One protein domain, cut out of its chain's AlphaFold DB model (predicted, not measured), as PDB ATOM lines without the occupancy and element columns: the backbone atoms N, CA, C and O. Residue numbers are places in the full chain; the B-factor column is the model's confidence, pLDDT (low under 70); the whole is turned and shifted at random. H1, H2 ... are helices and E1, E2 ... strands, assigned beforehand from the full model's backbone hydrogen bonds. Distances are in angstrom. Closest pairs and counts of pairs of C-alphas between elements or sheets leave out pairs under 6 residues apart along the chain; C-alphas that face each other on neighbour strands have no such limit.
ATOM      1  N   TYR A 176      88.815 124.929 141.559       90.31
ATOM      2  CA  TYR A 176      88.609 126.303 141.999       90.31
ATOM      3  C   TYR A 176      87.377 126.880 141.326       90.31
ATOM      4  O   TYR A 176      87.206 126.734 140.117       90.31
ATOM      5  N   HIS A 177      86.547 127.575 142.092       93.12
ATOM      6  CA  HIS A 177      85.619 128.551 141.531       93.12
ATOM      7  C   HIS A 177      86.350 129.881 141.407       93.12
ATOM      8  O   HIS A 177      87.126 130.232 142.295       93.12
ATOM      9  N   PHE A 178      86.131 130.597 140.309       93.12
ATOM     10  CA  PHE A 178      86.805 131.869 140.085       93.12
ATOM     11  C   PHE A 178      85.861 132.914 139.504       93.12
ATOM     12  O   PHE A 178      84.994 132.616 138.685       93.12
ATOM     13  N   THR A 179      86.095 134.158 139.894       92.81
ATOM     14  CA  THR A 179      85.595 135.343 139.202       92.81
ATOM     15  C   THR A 179      86.680 135.855 138.259       92.81
ATOM     16  O   THR A 179      87.864 135.661 138.536       92.81
ATOM     17  N   TYR A 180      86.322 136.511 137.159       91.31
ATOM     18  CA  TYR A 180      87.315 137.028 136.213       91.31
ATOM     19  C   TYR A 180      86.950 138.411 135.684       91.31
ATOM     20  O   TYR A 180      85.779 138.766 135.586       91.31
ATOM     21  N   GLU A 181      87.967 139.176 135.307       88.38
ATOM     22  CA  GLU A 181      87.843 140.466 134.633       88.38
ATOM     23  C   GLU A 181      88.645 140.420 133.329       88.38
ATOM     24  O   GLU A 181      89.733 139.845 133.276       88.38
ATOM     25  N   PHE A 182      88.098 141.017 132.269       83.06
ATOM     26  CA  PHE A 182      88.766 141.165 130.978       83.06
ATOM     27  C   PHE A 182      89.070 142.650 130.763       83.06
ATOM     28  O   PHE A 182      88.209 143.394 130.291       83.06
ATOM     29  N   ARG A 183      90.284 143.089 131.128       73.44
ATOM     30  CA  ARG A 183      90.647 144.519 131.163       73.44
ATOM     31  C   ARG A 183      90.445 145.238 129.824       73.44
ATOM     32  O   ARG A 183      89.988 146.375 129.801       73.44
ATOM     33  N   GLU A 184      90.689 144.564 128.704       68.69
ATOM     34  CA  GLU A 184      90.526 145.145 127.362       68.69
ATOM     35  C   GLU A 184      89.060 145.285 126.918       68.69
ATOM     36  O   GLU A 184      88.759 146.040 125.997       68.69
ATOM     37  N   GLY A 185      88.137 144.551 127.547       62.03
ATOM     38  CA  GLY A 185      86.727 144.512 127.151       62.03
ATOM     39  C   GLY A 185      85.808 145.432 127.965       62.03
ATOM     40  O   GLY A 185      84.623 145.539 127.643       62.03
ATOM     41  N   GLY A 186      86.320 146.076 129.016       63.94
ATOM     42  CA  GLY A 186      85.567 146.976 129.893       63.94
ATOM     43  C   GLY A 186      85.806 146.707 131.381       63.94
ATOM     44  O   GLY A 186      86.355 145.678 131.758       63.94
ATOM     45  N   ILE A 187      85.374 147.648 132.224       75.25
ATOM     46  CA  ILE A 187      85.517 147.576 133.685       75.25
ATOM     47  C   ILE A 187      84.448 146.635 134.249       75.25
ATOM     48  O   ILE A 187      83.257 146.854 134.014       75.25
ATOM     49  N   GLY A 188      84.853 145.627 135.025       84.44
ATOM     50  CA  GLY A 188      83.913 144.812 135.793       84.44
ATOM     51  C   GLY A 188      84.353 143.369 136.011       84.44
ATOM     52  O   GLY A 188      84.934 142.722 135.143       84.44
ATOM     53  N   ILE A 189      84.001 142.846 137.183       90.56
ATOM     54  CA  ILE A 189      84.269 141.463 137.573       90.56
ATOM     55  C   ILE A 189      83.048 140.614 137.207       90.56
ATOM     56  O   ILE A 189      81.942 140.857 137.692       90.56
ATOM     57  N   CYS A 190      83.243 139.610 136.354       91.88
ATOM     58  CA  CYS A 190      82.250 138.576 136.106       91.88
ATOM     59  C   CYS A 190      82.331 137.516 137.203       91.88
ATOM     60  O   CYS A 190      83.297 136.751 137.291       91.88
ATOM     61  N   ASP A 191      81.285 137.477 138.022       94.06
ATOM     62  CA  ASP A 191      81.036 136.432 139.003       94.06
ATOM     63  C   ASP A 191      79.904 135.532 138.500       94.06
ATOM     64  O   ASP A 191      78.727 135.903 138.493       94.06
ATOM     65  N   ASN A 192      80.283 134.358 137.998       94.25
ATOM     66  CA  ASN A 192      79.357 133.338 137.530       94.25
ATOM     67  C   ASN A 192      79.743 132.003 138.167       94.25
ATOM     68  O   ASN A 192      80.886 131.566 138.053       94.25
ATOM     69  N   SER A 193      78.781 131.318 138.785       93.56
ATOM     70  CA  SER A 193      79.005 130.060 139.509       93.56
ATOM     71  C   SER A 193      79.505 128.902 138.636       93.56
ATOM     72  O   SER A 193      80.095 127.951 139.152       93.56
ATOM     73  N   ILE A 194      79.292 128.970 137.318       95.00
ATOM     74  CA  ILE A 194      79.791 127.983 136.351       95.00
ATOM     75  C   ILE A 194      81.296 128.164 136.106       95.00
ATOM     76  O   ILE A 194      81.969 127.205 135.718       95.00
ATOM     77  N   SER A 195      81.833 129.362 136.355       95.75
ATOM     78  CA  SER A 195      83.253 129.647 136.190       95.75
ATOM     79  C   SER A 195      84.079 128.804 137.157       95.75
ATOM     80  O   SER A 195      83.974 128.930 138.382       95.75
ATOM     81  N   ARG A 196      84.877 127.889 136.602       94.88
ATOM     82  CA  ARG A 196      85.651 126.921 137.385       94.88
ATOM     83  C   ARG A 196      86.922 126.468 136.684       94.88
ATOM     84  O   ARG A 196      86.931 126.253 135.471       94.88
ATOM     85  N   LEU A 197      87.971 126.263 137.464       92.56
ATOM     86  CA  LEU A 197      89.214 125.622 137.058       92.56
ATOM     87  C   LEU A 197      89.238 124.214 137.653       92.56
ATOM     88  O   LEU A 197      89.006 124.059 138.848       92.56
ATOM     89  N   VAL A 198      89.512 123.194 136.839       91.25
ATOM     90  CA  VAL A 198      89.612 121.793 137.278       91.25
ATOM     91  C   VAL A 198      90.937 121.212 136.793       91.25
ATOM     92  O   VAL A 198      91.110 121.001 135.594       91.25
ATOM     93  N   SER A 199      91.848 120.958 137.733       88.19
ATOM     94  CA  SER A 199      93.229 120.494 137.496       88.19
ATOM     95  C   SER A 199      93.539 119.138 138.143       88.19
ATOM     96  O   SER A 199      94.653 118.628 138.071       88.19
ATOM     97  N   CYS A 200      92.582 118.563 138.867       78.19
ATOM     98  CA  CYS A 200      92.775 117.271 139.517       78.19
ATOM     99  C   CYS A 200      92.861 116.137 138.481       78.19
ATOM    100  O   CYS A 200      92.165 116.199 137.469       78.19
ATOM    101  N   PRO A 201      93.653 115.080 138.743       71.75
ATOM    102  CA  PRO A 201      93.654 113.887 137.906       71.75
ATOM    103  C   PRO A 201      92.277 113.214 137.909       71.75
ATOM    104  O   PRO A 201      91.631 113.111 138.957       71.75
ATOM    105  N   ASP A 202      91.852 112.723 136.744       69.06
ATOM    106  CA  ASP A 202      90.620 111.950 136.630       69.06
ATOM    107  C   ASP A 202      90.771 110.610 137.373       69.06
ATOM    108  O   ASP A 202      91.812 109.949 137.252       69.06
ATOM    109  N   PRO A 203      89.753 110.163 138.131       66.56
ATOM    110  CA  PRO A 203      89.793 108.870 138.805       66.56
ATOM    111  C   PRO A 203      90.106 107.733 137.820       66.56
ATOM    112  O   PRO A 203      89.404 107.556 136.828       66.56
ATOM    113  N   GLY A 204      91.151 106.946 138.098       68.75
ATOM    114  CA  GLY A 204      91.570 105.820 137.251       68.75
ATOM    115  C   GLY A 204      92.626 106.150 136.189       68.75
ATOM    116  O   GLY A 204      93.025 105.251 135.449       68.75
ATOM    117  N   THR A 205      93.116 107.393 136.122       66.81
ATOM    118  CA  THR A 205      94.315 107.721 135.333       66.81
ATOM    119  C   THR A 205      95.583 107.163 136.003       66.81
ATOM    120  O   THR A 205      95.691 107.206 137.232       66.81
ATOM    121  N   PRO A 206      96.539 106.596 135.237       62.19
ATOM    122  CA  PRO A 206      97.816 106.161 135.791       62.19
ATOM    123  C   PRO A 206      98.553 107.351 136.421       62.19
ATOM    124  O   PRO A 206      98.494 108.466 135.903       62.19
ATOM    125  N   PHE A 207      99.245 107.110 137.539       58.75
ATOM    126  CA  PHE A 207      99.884 108.134 138.382       58.75
ATOM    127  C   PHE A 207     100.912 109.028 137.660       58.75
ATOM    128  O   PHE A 207     101.300 110.057 138.209       58.75
ATOM    129  N   ASP A 208     101.328 108.660 136.447       56.81
ATOM    130  CA  ASP A 208     102.445 109.277 135.731       56.81
ATOM    131  C   ASP A 208     102.058 110.519 134.903       56.81
ATOM    132  O   ASP A 208     102.943 111.278 134.533       56.81
ATOM    133  N   ALA A 209     100.764 110.767 134.642       58.22
ATOM    134  CA  ALA A 209     100.276 111.922 133.861       58.22
ATOM    135  C   ALA A 209      99.492 112.933 134.720       58.22
ATOM    136  O   ALA A 209      98.541 113.587 134.272       58.22
ATOM    137  N   VAL A 210      99.809 113.001 136.014       67.75
ATOM    138  CA  VAL A 210      99.014 113.787 136.955       67.75
ATOM    139  C   VAL A 210      99.271 115.271 136.733       67.75
ATOM    140  O   VAL A 210     100.364 115.769 136.967       67.75
ATOM    141  N   ASN A 211      98.203 115.987 136.377       76.38
ATOM    142  CA  ASN A 211      98.167 117.445 136.319       76.38
ATOM    143  C   ASN A 211      99.074 118.080 135.248       76.38
ATOM    144  O   ASN A 211      99.698 119.121 135.448       76.38
ATOM    145  N   GLU A 212      99.114 117.435 134.090       87.62
ATOM    146  CA  GLU A 212      99.669 117.990 132.857       87.62
ATOM    147  C   GLU A 212      98.655 118.856 132.095       87.62
ATOM    148  O   GLU A 212      99.014 119.651 131.223       87.62
ATOM    149  N   ARG A 213      97.363 118.671 132.385       89.88
ATOM    150  CA  ARG A 213      96.247 119.322 131.699       89.88
ATOM    151  C   ARG A 213      95.169 119.730 132.683       89.88
ATOM    152  O   ARG A 213      94.925 119.032 133.665       89.88
ATOM    153  N   PHE A 214      94.481 120.821 132.375       91.25
ATOM    154  CA  PHE A 214      93.382 121.314 133.187       91.25
ATOM    155  C   PHE A 214      92.311 122.007 132.352       91.25
ATOM    156  O   PHE A 214      92.571 122.626 131.315       91.25
ATOM    157  N   TRP A 215      91.077 121.907 132.831       92.81
ATOM    158  CA  TRP A 215      89.938 122.607 132.263       92.81
ATOM    159  C   TRP A 215      89.791 123.967 132.918       92.81
ATOM    160  O   TRP A 215      89.830 124.077 134.142       92.81
ATOM    161  N   MET A 216      89.518 124.989 132.112       94.06
ATOM    162  CA  MET A 216      89.090 126.282 132.625       94.06
ATOM    163  C   MET A 216      87.782 126.658 131.951       94.06
ATOM    164  O   MET A 216      87.726 126.826 130.741       94.06
ATOM    165  N   THR A 217      86.709 126.708 132.728       95.69
ATOM    166  CA  THR A 217      85.370 127.059 132.253       95.69
ATOM    167  C   THR A 217      85.109 128.506 132.626       95.69
ATOM    168  O   THR A 217      85.230 128.850 133.796       95.69
ATOM    169  N   TYR A 218      84.764 129.332 131.650       95.06
ATOM    170  CA  TYR A 218      84.315 130.707 131.807       95.06
ATOM    171  C   TYR A 218      82.808 130.754 131.579       95.06
ATOM    172  O   TYR A 218      82.340 130.238 130.563       95.06
ATOM    173  N   GLY A 219      82.072 131.344 132.519       94.44
ATOM    174  CA  GLY A 219      80.653 131.642 132.348       94.44
ATOM    175  C   GLY A 219      80.425 133.083 131.899       94.44
ATOM    176  O   GLY A 219      81.074 134.005 132.396       94.44
ATOM    177  N   TYR A 220      79.468 133.284 131.001       93.56
ATOM    178  CA  TYR A 220      78.991 134.597 130.582       93.56
ATOM    179  C   TYR A 220      78.189 135.298 131.693       93.56
ATOM    180  O   TYR A 220      77.354 134.701 132.376       93.56
ATOM    181  N   CYS A 221      78.407 136.599 131.854       91.75
ATOM    182  CA  CYS A 221      77.683 137.484 132.755       91.75
ATOM    183  C   CYS A 221      76.845 138.478 131.937       91.75
ATOM    184  O   CYS A 221      77.383 139.358 131.272       91.75
ATOM    185  N   ARG A 222      75.511 138.412 132.050       89.44
ATOM    186  CA  ARG A 222      74.576 139.253 131.266       89.44
ATOM    187  C   ARG A 222      74.860 140.761 131.349       89.44
ATOM    188  O   ARG A 222      74.613 141.474 130.384       89.44
ATOM    189  N   ASN A 223      75.367 141.238 132.484       86.06
ATOM    190  CA  ASN A 223      75.632 142.660 132.715       86.06
ATOM    191  C   ASN A 223      77.053 143.093 132.317       86.06
ATOM    192  O   ASN A 223      77.398 144.254 132.512       86.06
ATOM    193  N   LEU A 224      77.874 142.185 131.778       87.06
ATOM    194  CA  LEU A 224      79.258 142.459 131.407       87.06
ATOM    195  C   LEU A 224      79.517 142.006 129.968       87.06
ATOM    196  O   LEU A 224      79.663 140.819 129.690       87.06
ATOM    197  N   VAL A 225      79.600 142.963 129.043       84.25
ATOM    198  CA  VAL A 225      79.759 142.687 127.601       84.25
ATOM    199  C   VAL A 225      81.079 141.971 127.286       84.25
ATOM    200  O   VAL A 225      81.141 141.212 126.326       84.25
ATOM    201  N   SER A 226      82.110 142.167 128.111       82.94
ATOM    202  CA  SER A 226      83.411 141.502 127.977       82.94
ATOM    203  C   SER A 226      83.452 140.063 128.484       82.94
ATOM    204  O   SER A 226      84.436 139.363 128.253       82.94
ATOM    205  N   SER A 227      82.411 139.614 129.186       88.62
ATOM    206  CA  SER A 227      82.324 138.230 129.642       88.62
ATOM    207  C   SER A 227      82.028 137.288 128.475       88.62
ATOM    208  O   SER A 227      81.393 137.669 127.491       88.62
ATOM    209  N   ILE A 228      82.486 136.043 128.585       89.81
ATOM    210  CA  ILE A 228      82.376 135.043 127.522       89.81
ATOM    211  C   ILE A 228      82.003 133.678 128.095       89.81
ATOM    212  O   ILE A 228      82.410 133.328 129.202       89.81
ATOM    213  N   ASP A 229      81.287 132.884 127.301       92.75
ATOM    214  CA  ASP A 229      81.168 131.444 127.523       92.75
ATOM    215  C   ASP A 229      82.298 130.736 126.773       92.75
ATOM    216  O   ASP A 229      82.352 130.732 125.541       92.75
ATOM    217  N   ALA A 230      83.228 130.142 127.517       92.25
ATOM    218  CA  ALA A 230      84.362 129.432 126.938       92.25
ATOM    219  C   ALA A 230      84.812 128.281 127.834       92.25
ATOM    220  O   ALA A 230      84.794 128.377 129.055       92.25
ATOM    221  N   GLN A 231      85.277 127.191 127.227       94.38
ATOM    222  CA  GLN A 231      85.802 126.042 127.965       94.38
ATOM    223  C   GLN A 231      87.106 125.528 127.333       94.38
ATOM    224  O   GLN A 231      87.120 124.446 126.735       94.38
ATOM    225  N   PRO A 232      88.198 126.314 127.373       93.75
ATOM    226  CA  PRO A 232      89.511 125.843 126.951       93.75
ATOM    227  C   PRO A 232      89.992 124.638 127.771       93.75
ATOM    228  O   PRO A 232      89.750 124.533 128.978       93.75
ATOM    229  N   LEU A 233      90.711 123.749 127.084       93.88
ATOM    230  CA  LEU A 233      91.552 122.723 127.691       93.88
ATOM    231  C   LEU A 233      92.988 123.216 127.593       93.88
ATOM    232  O   LEU A 233      93.490 123.388 126.482       93.88
ATOM    233  N   TYR A 234      93.632 123.448 128.727       94.69
ATOM    234  CA  TYR A 234      95.020 123.871 128.753       94.69
ATOM    235  C   TYR A 234      95.931 122.690 129.063       94.69
ATOM    236  O   TYR A 234      95.646 121.908 129.965       94.69
ATOM    237  N   GLN A 235      97.023 122.581 128.317       94.06
ATOM    238  CA  GLN A 235      98.167 121.737 128.630       94.06
ATOM    239  C   GLN A 235      99.285 122.606 129.197       94.06
ATOM    240  O   GLN A 235      99.584 123.673 128.661       94.06
ATOM    241  N   CYS A 236      99.902 122.152 130.278       94.31
ATOM    242  CA  CYS A 236     101.053 122.799 130.875       94.31
ATOM    243  C   CYS A 236     102.325 122.520 130.068       94.31
ATOM    244  O   CYS A 236     102.559 121.404 129.605       94.31
ATOM    245  N   LEU A 237     103.144 123.562 129.919       95.38
ATOM    246  CA  LEU A 237     104.437 123.546 129.227       95.38
ATOM    247  C   LEU A 237     105.619 123.743 130.193       95.38
ATOM    248  O   LEU A 237     106.780 123.771 129.773       95.38
ATOM    249  N   GLY A 238     105.318 123.908 131.479       93.62
ATOM    250  CA  GLY A 238     106.256 124.080 132.577       93.62
ATOM    251  C   GLY A 238     106.052 125.393 133.335       93.62
ATOM    252  O   GLY A 238     105.241 126.246 132.961       93.62
ATOM    253  N   HIS A 239     106.807 125.548 134.421       93.00
ATOM    254  CA  HIS A 239     106.756 126.719 135.290       93.00
ATOM    255  C   HIS A 239     108.159 127.169 135.712       93.00
ATOM    256  O   HIS A 239     109.098 126.374 135.725       93.00
ATOM    257  N   TRP A 240     108.308 128.448 136.049       92.56
ATOM    258  CA  TRP A 240     109.550 129.015 136.578       92.56
ATOM    259  C   TRP A 240     109.263 130.226 137.464       92.56
ATOM    260  O   TRP A 240     108.199 130.837 137.378       92.56
ATOM    261  N   PHE A 241     110.226 130.582 138.310       90.06
ATOM    262  CA  PHE A 241     110.103 131.731 139.203       90.06
ATOM    263  C   PHE A 241     110.633 133.007 138.547       90.06
ATOM    264  O   PHE A 241     111.587 132.967 137.762       90.06
ATOM    265  N   ASN A 242     110.032 134.141 138.897       87.75
ATOM    266  CA  ASN A 242     110.631 135.453 138.677       87.75
ATOM    267  C   ASN A 242     111.526 135.844 139.872       87.75
ATOM    268  O   ASN A 242     111.609 135.135 140.875       87.75
ATOM    269  N   GLU A 243     112.187 136.995 139.784       83.25
ATOM    270  CA  GLU A 243     113.064 137.496 140.854       83.25
ATOM    271  C   GLU A 243     112.313 137.866 142.146       83.25
ATOM    272  O   GLU A 243     112.912 137.906 143.218       83.25
ATOM    273  N   LYS A 244     110.997 138.104 142.061       85.19
ATOM    274  CA  LYS A 244     110.119 138.399 143.206       85.19
ATOM    275  C   LYS A 244     109.626 137.131 143.918       85.19
ATOM    276  O   LYS A 244     109.037 137.239 144.989       85.19
ATOM    277  N   GLY A 245     109.863 135.948 143.345       86.38
ATOM    278  CA  GLY A 245     109.351 134.669 143.841       86.38
ATOM    279  C   GLY A 245     107.938 134.317 143.359       86.38
ATOM    280  O   GLY A 245     107.388 133.306 143.792       86.38
ATOM    281  N   ASP A 246     107.350 135.100 142.451       90.25
ATOM    282  CA  ASP A 246     106.116 134.708 141.766       90.25
ATOM    283  C   ASP A 246     106.404 133.605 140.747       90.25
ATOM    284  O   ASP A 246     107.512 133.497 140.208       90.25
ATOM    285  N   ILE A 247     105.384 132.808 140.444       92.31
ATOM    286  CA  ILE A 247     105.488 131.661 139.556       92.31
ATOM    287  C   ILE A 247     104.801 131.957 138.228       92.31
ATOM    288  O   ILE A 247     103.579 132.115 138.157       92.31
ATOM    289  N   PHE A 248     105.596 131.962 137.162       94.12
ATOM    290  CA  PHE A 248     105.102 131.899 135.797       94.12
ATOM    291  C   PHE A 248     104.777 130.456 135.427       94.12
ATOM    292  O   PHE A 248     105.585 129.558 135.649       94.12
ATOM    293  N   THR A 249     103.615 130.238 134.819       94.75
ATOM    294  CA  THR A 249     103.215 128.959 134.220       94.75
ATOM    295  C   THR A 249     102.930 129.174 132.743       94.75
ATOM    296  O   THR A 249     102.068 129.979 132.390       94.75
ATOM    297  N   ALA A 250     103.634 128.461 131.870       95.94
ATOM    298  CA  ALA A 250     103.358 128.472 130.441       95.94
ATOM    299  C   ALA A 250     102.327 127.394 130.099       95.94
ATOM    300  O   ALA A 250     102.434 126.254 130.553       95.94
ATOM    301  N   ILE A 251     101.338 127.749 129.279       96.19
ATOM    302  CA  ILE A 251     100.237 126.857 128.909       96.19
ATOM    303  C   ILE A 251      99.926 126.937 127.412       96.19
ATOM    304  O   ILE A 251     100.082 127.986 126.782       96.19
ATOM    305  N   ALA A 252      99.437 125.833 126.852       96.38
ATOM    306  CA  ALA A 252      98.917 125.731 125.492       96.38
ATOM    307  C   ALA A 252      97.435 125.346 125.508       96.38
ATOM    308  O   ALA A 252      97.040 124.415 126.201       96.38
ATOM    309  N   ASN A 253      96.600 126.037 124.733       95.25
ATOM    310  CA  ASN A 253      95.204 125.666 124.530       95.25
ATOM    311  C   ASN A 253      95.102 124.531 123.502       95.25
ATOM    312  O   ASN A 253      95.256 124.750 122.301       95.25
ATOM    313  N   GLU A 254      94.789 123.327 123.967       92.19
ATOM    314  CA  GLU A 254      94.697 122.114 123.144       92.19
ATOM    315  C   GLU A 254      93.476 122.115 122.212       92.19
ATOM    316  O   GLU A 254      93.429 121.363 121.242       92.19
ATOM    317  N   ARG A 255      92.479 122.979 122.462       90.25
ATOM    318  CA  ARG A 255      91.326 123.140 121.558       90.25
ATOM    319  C   ARG A 255      91.618 124.051 120.363       90.25
ATOM    320  O   ARG A 255      90.785 124.156 119.466       90.25
ATOM    321  N   VAL A 256      92.767 124.724 120.348       87.12
ATOM    322  CA  VAL A 256      93.186 125.594 119.245       87.12
ATOM    323  C   VAL A 256      94.025 124.788 118.256       87.12
ATOM    324  O   VAL A 256      94.996 124.130 118.629       87.12
ATOM    325  N   GLY A 257      93.644 124.848 116.976       81.38
ATOM    326  CA  GLY A 257      94.350 124.154 115.898       81.38
ATOM    327  C   GLY A 257      95.819 124.573 115.773       81.38
ATOM    328  O   GLY A 257      96.208 125.672 116.167       81.38
ATOM    329  N   SER A 258      96.636 123.701 115.180       75.88
ATOM    330  CA  SER A 258      98.095 123.859 115.059       75.88
ATOM    331  C   SER A 258      98.558 125.086 114.271       75.88
ATOM    332  O   SER A 258      99.734 125.412 114.318       75.88
ATOM    333  N   GLU A 259      97.671 125.763 113.547       76.69
ATOM    334  CA  GLU A 259      98.013 126.935 112.734       76.69
ATOM    335  C   GLU A 259      97.752 128.264 113.459       76.69
ATOM    336  O   GLU A 259      98.300 129.293 113.079       76.69
ATOM    337  N   ARG A 260      96.960 128.257 114.542       84.88
ATOM    338  CA  ARG A 260      96.581 129.462 115.303       84.88
ATOM    339  C   ARG A 260      97.432 129.623 116.559       84.88
ATOM    340  O   ARG A 260      96.922 129.645 117.677       84.88
ATOM    341  N   TRP A 261      98.744 129.739 116.376       88.12
ATOM    342  CA  TRP A 261      99.716 129.849 117.475       88.12
ATOM    343  C   TRP A 261      99.409 131.002 118.440       88.12
ATOM    344  O   TRP A 261      99.491 130.830 119.658       88.12
ATOM    345  N   TYR A 262      98.930 132.120 117.898       87.19
ATOM    346  CA  TYR A 262      98.477 133.285 118.652       87.19
ATOM    347  C   TYR A 262      97.366 132.995 119.665       87.19
ATOM    348  O   TYR A 262      97.349 133.608 120.726       87.19
ATOM    349  N   ASP A 263      96.443 132.068 119.397       87.81
ATOM    350  CA  ASP A 263      95.371 131.696 120.339       87.81
ATOM    351  C   ASP A 263      95.770 130.535 121.253       87.81
ATOM    352  O   ASP A 263      95.074 130.206 122.219       87.81
ATOM    353  N   LYS A 264      96.902 129.907 120.938       93.06
ATOM    354  CA  LYS A 264      97.347 128.673 121.558       93.06
ATOM    355  C   LYS A 264      98.137 128.932 122.830       93.06
ATOM    356  O   LYS A 264      97.774 128.405 123.874       93.06
ATOM    357  N   PHE A 265      99.190 129.740 122.760       95.94
ATOM    358  CA  PHE A 265     100.137 129.886 123.865       95.94
ATOM    359  C   PHE A 265      99.803 131.053 124.783       95.94
ATOM    360  O   PHE A 265      99.539 132.159 124.317       95.94
ATOM    361  N   ARG A 266      99.816 130.813 126.093       95.31
ATOM    362  CA  ARG A 266      99.573 131.823 127.128       95.31
ATOM    363  C   ARG A 266     100.525 131.625 128.296       95.31
ATOM    364  O   ARG A 266     101.092 130.547 128.479       95.31
ATOM    365  N   CYS A 267     100.635 132.659 129.114       95.25
ATOM    366  CA  CYS A 267     101.285 132.604 130.410       95.25
ATOM    367  C   CYS A 267     100.250 132.871 131.498       95.25
ATOM    368  O   CYS A 267      99.310 133.644 131.304       95.25
ATOM    369  N   MET A 268     100.448 132.244 132.647       94.50
ATOM    370  CA  MET A 268      99.780 132.584 133.892       94.50
ATOM    371  C   MET A 268     100.826 133.014 134.915       94.50
ATOM    372  O   MET A 268     101.938 132.490 134.906       94.50
ATOM    373  N   LEU A 269     100.470 133.947 135.789       93.88
ATOM    374  CA  LEU A 269     101.311 134.414 136.884       93.88
ATOM    375  C   LEU A 269     100.534 134.308 138.194       93.88
ATOM    376  O   LEU A 269      99.407 134.795 138.292       93.88
ATOM    377  N   THR A 270     101.141 133.674 139.192       92.00
ATOM    378  CA  THR A 270     100.576 133.542 140.538       92.00
ATOM    379  C   THR A 270     101.658 133.685 141.598       92.00
ATOM    380  O   THR A 270     102.841 133.528 141.300       92.00
ATOM    381  N   ARG A 271     101.273 133.969 142.843       89.19
ATOM    382  CA  ARG A 271     102.232 134.011 143.952       89.19
ATOM    383  C   ARG A 271     102.480 132.608 144.489       89.19
ATOM    384  O   ARG A 271     101.545 131.820 144.609       89.19
ATOM    385  N   GLN A 272     103.710 132.334 144.913       83.50
ATOM    386  CA  GLN A 272     104.037 131.075 145.584       83.50
ATOM    387  C   GLN A 272     103.332 130.929 146.943       83.50
ATOM    388  O   GLN A 272     102.910 129.837 147.313       83.50
ATOM    389  N   ASP A 273     103.217 132.019 147.701       78.69
ATOM    390  CA  ASP A 273     102.665 132.023 149.057       78.69
ATOM    391  C   ASP A 273     101.134 132.147 149.095       78.69
ATOM    392  O   ASP A 273     100.505 131.741 150.073       78.69
ATOM    393  N   GLN A 274     100.529 132.699 148.038       73.12
ATOM    394  CA  GLN A 274      99.088 132.938 147.935       73.12
ATOM    395  C   GLN A 274      98.564 132.645 146.517       73.12
ATOM    396  O   GLN A 274      98.324 133.581 145.748       73.12
ATOM    397  N   PRO A 275      98.297 131.373 146.167       70.94
ATOM    398  CA  PRO A 275      97.782 130.986 144.849       70.94
ATOM    399  C   PRO A 275      96.274 131.270 144.688       70.94
ATOM    400  O   PRO A 275      95.539 130.495 144.085       70.94
ATOM    401  N   GLN A 276      95.773 132.358 145.282       79.56
ATOM    402  CA  GLN A 276      94.366 132.769 145.174       79.56
ATOM    403  C   GLN A 276      94.105 133.621 143.930       79.56
ATOM    404  O   GLN A 276      92.987 133.645 143.424       79.56
ATOM    405  N   TRP A 277      95.136 134.310 143.440       86.25
ATOM    406  CA  TRP A 277      95.048 135.225 142.309       86.25
ATOM    407  C   TRP A 277      95.897 134.709 141.156       86.25
ATOM    408  O   TRP A 277      97.029 134.253 141.349       86.25
ATOM    409  N   PHE A 278      95.334 134.790 139.955       90.06
ATOM    410  CA  PHE A 278      96.006 134.428 138.721       90.06
ATOM    411  C   PHE A 278      95.805 135.540 137.705       90.06
ATOM    412  O   PHE A 278      94.675 135.853 137.333       90.06
ATOM    413  N   ALA A 279      96.910 136.064 137.192       91.94
ATOM    414  CA  ALA A 279      96.895 136.851 135.975       91.94
ATOM    415  C   ALA A 279      97.137 135.915 134.787       91.94
ATOM    416  O   ALA A 279      97.988 135.029 134.865       91.94
ATOM    417  N   LYS A 280      96.399 136.093 133.689       92.44
ATOM    418  CA  LYS A 280      96.600 135.346 132.438       92.44
ATOM    419  C   LYS A 280      96.879 136.328 131.313       92.44
ATOM    420  O   LYS A 280      96.160 137.312 131.175       92.44
ATOM    421  N   SER A 281      97.893 136.051 130.503       92.44
ATOM    422  CA  SER A 281      98.237 136.908 129.369       92.44
ATOM    423  C   SER A 281      97.166 136.841 128.277       92.44
ATOM    424  O   SER A 281      96.450 135.839 128.159       92.44
TER     425      SER A 281
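What this domain is: This is residues 176 to 281 of the 296 residues of the protein "Hypothetical protein" of Rotaria magnacalcarata (UniProt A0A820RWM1). What is the shape? Little regular structure: a strongly twisted five-strand sheet curls like part of a barrel, with long unnamed loops before and after E1 and E2; residues 203 to 208 stick out. What builds it? Only 36 of 106 printed residues are in named elements, mostly strand: E1 E2 E3 E4 H1 E5, sheet order E1 E2 E3 E4 E5, antiparallel. It is compact, radius of gyration of the C-alphas 14.8 A, spanning 43 by 35 by 31 A.

Where its parts are: Where are the strands? E3 is residues 233 to 241, 23.6 A between end C-alphas; E4, 246 to 253, 22.3 A; E5, 265 to 271, 20.6 A, ending at (102.232, 134.011, 143.952); E2, 213 to 217, 13.4 A; E1, 196 to 198, 6.5 A, beginning at (85.651, 126.921, 137.385). And the helix? H1 is residues 261 to 264, 4.9 A.

How they stand to each other: Which strands pair? E1 to E4 form a meander, successive antiparallel neighbours. Within hydrogen-bond range are N 237 and O 250 of hairpin E3 and E4, 2.9 A, and N 249 and O 268 of E4 and E5, 2.8 A. Where is H1? It only grazes the sheet and is too short for an O i to N i+4 pair; its one O i to N i+3 pair is within range.

The domain as a whole: Any cut? The printed part has none. Which links are long? E1 to E2 and E2 to E3. Where is pLDDT under 70? At residues 184 to 186 and 202 to 210.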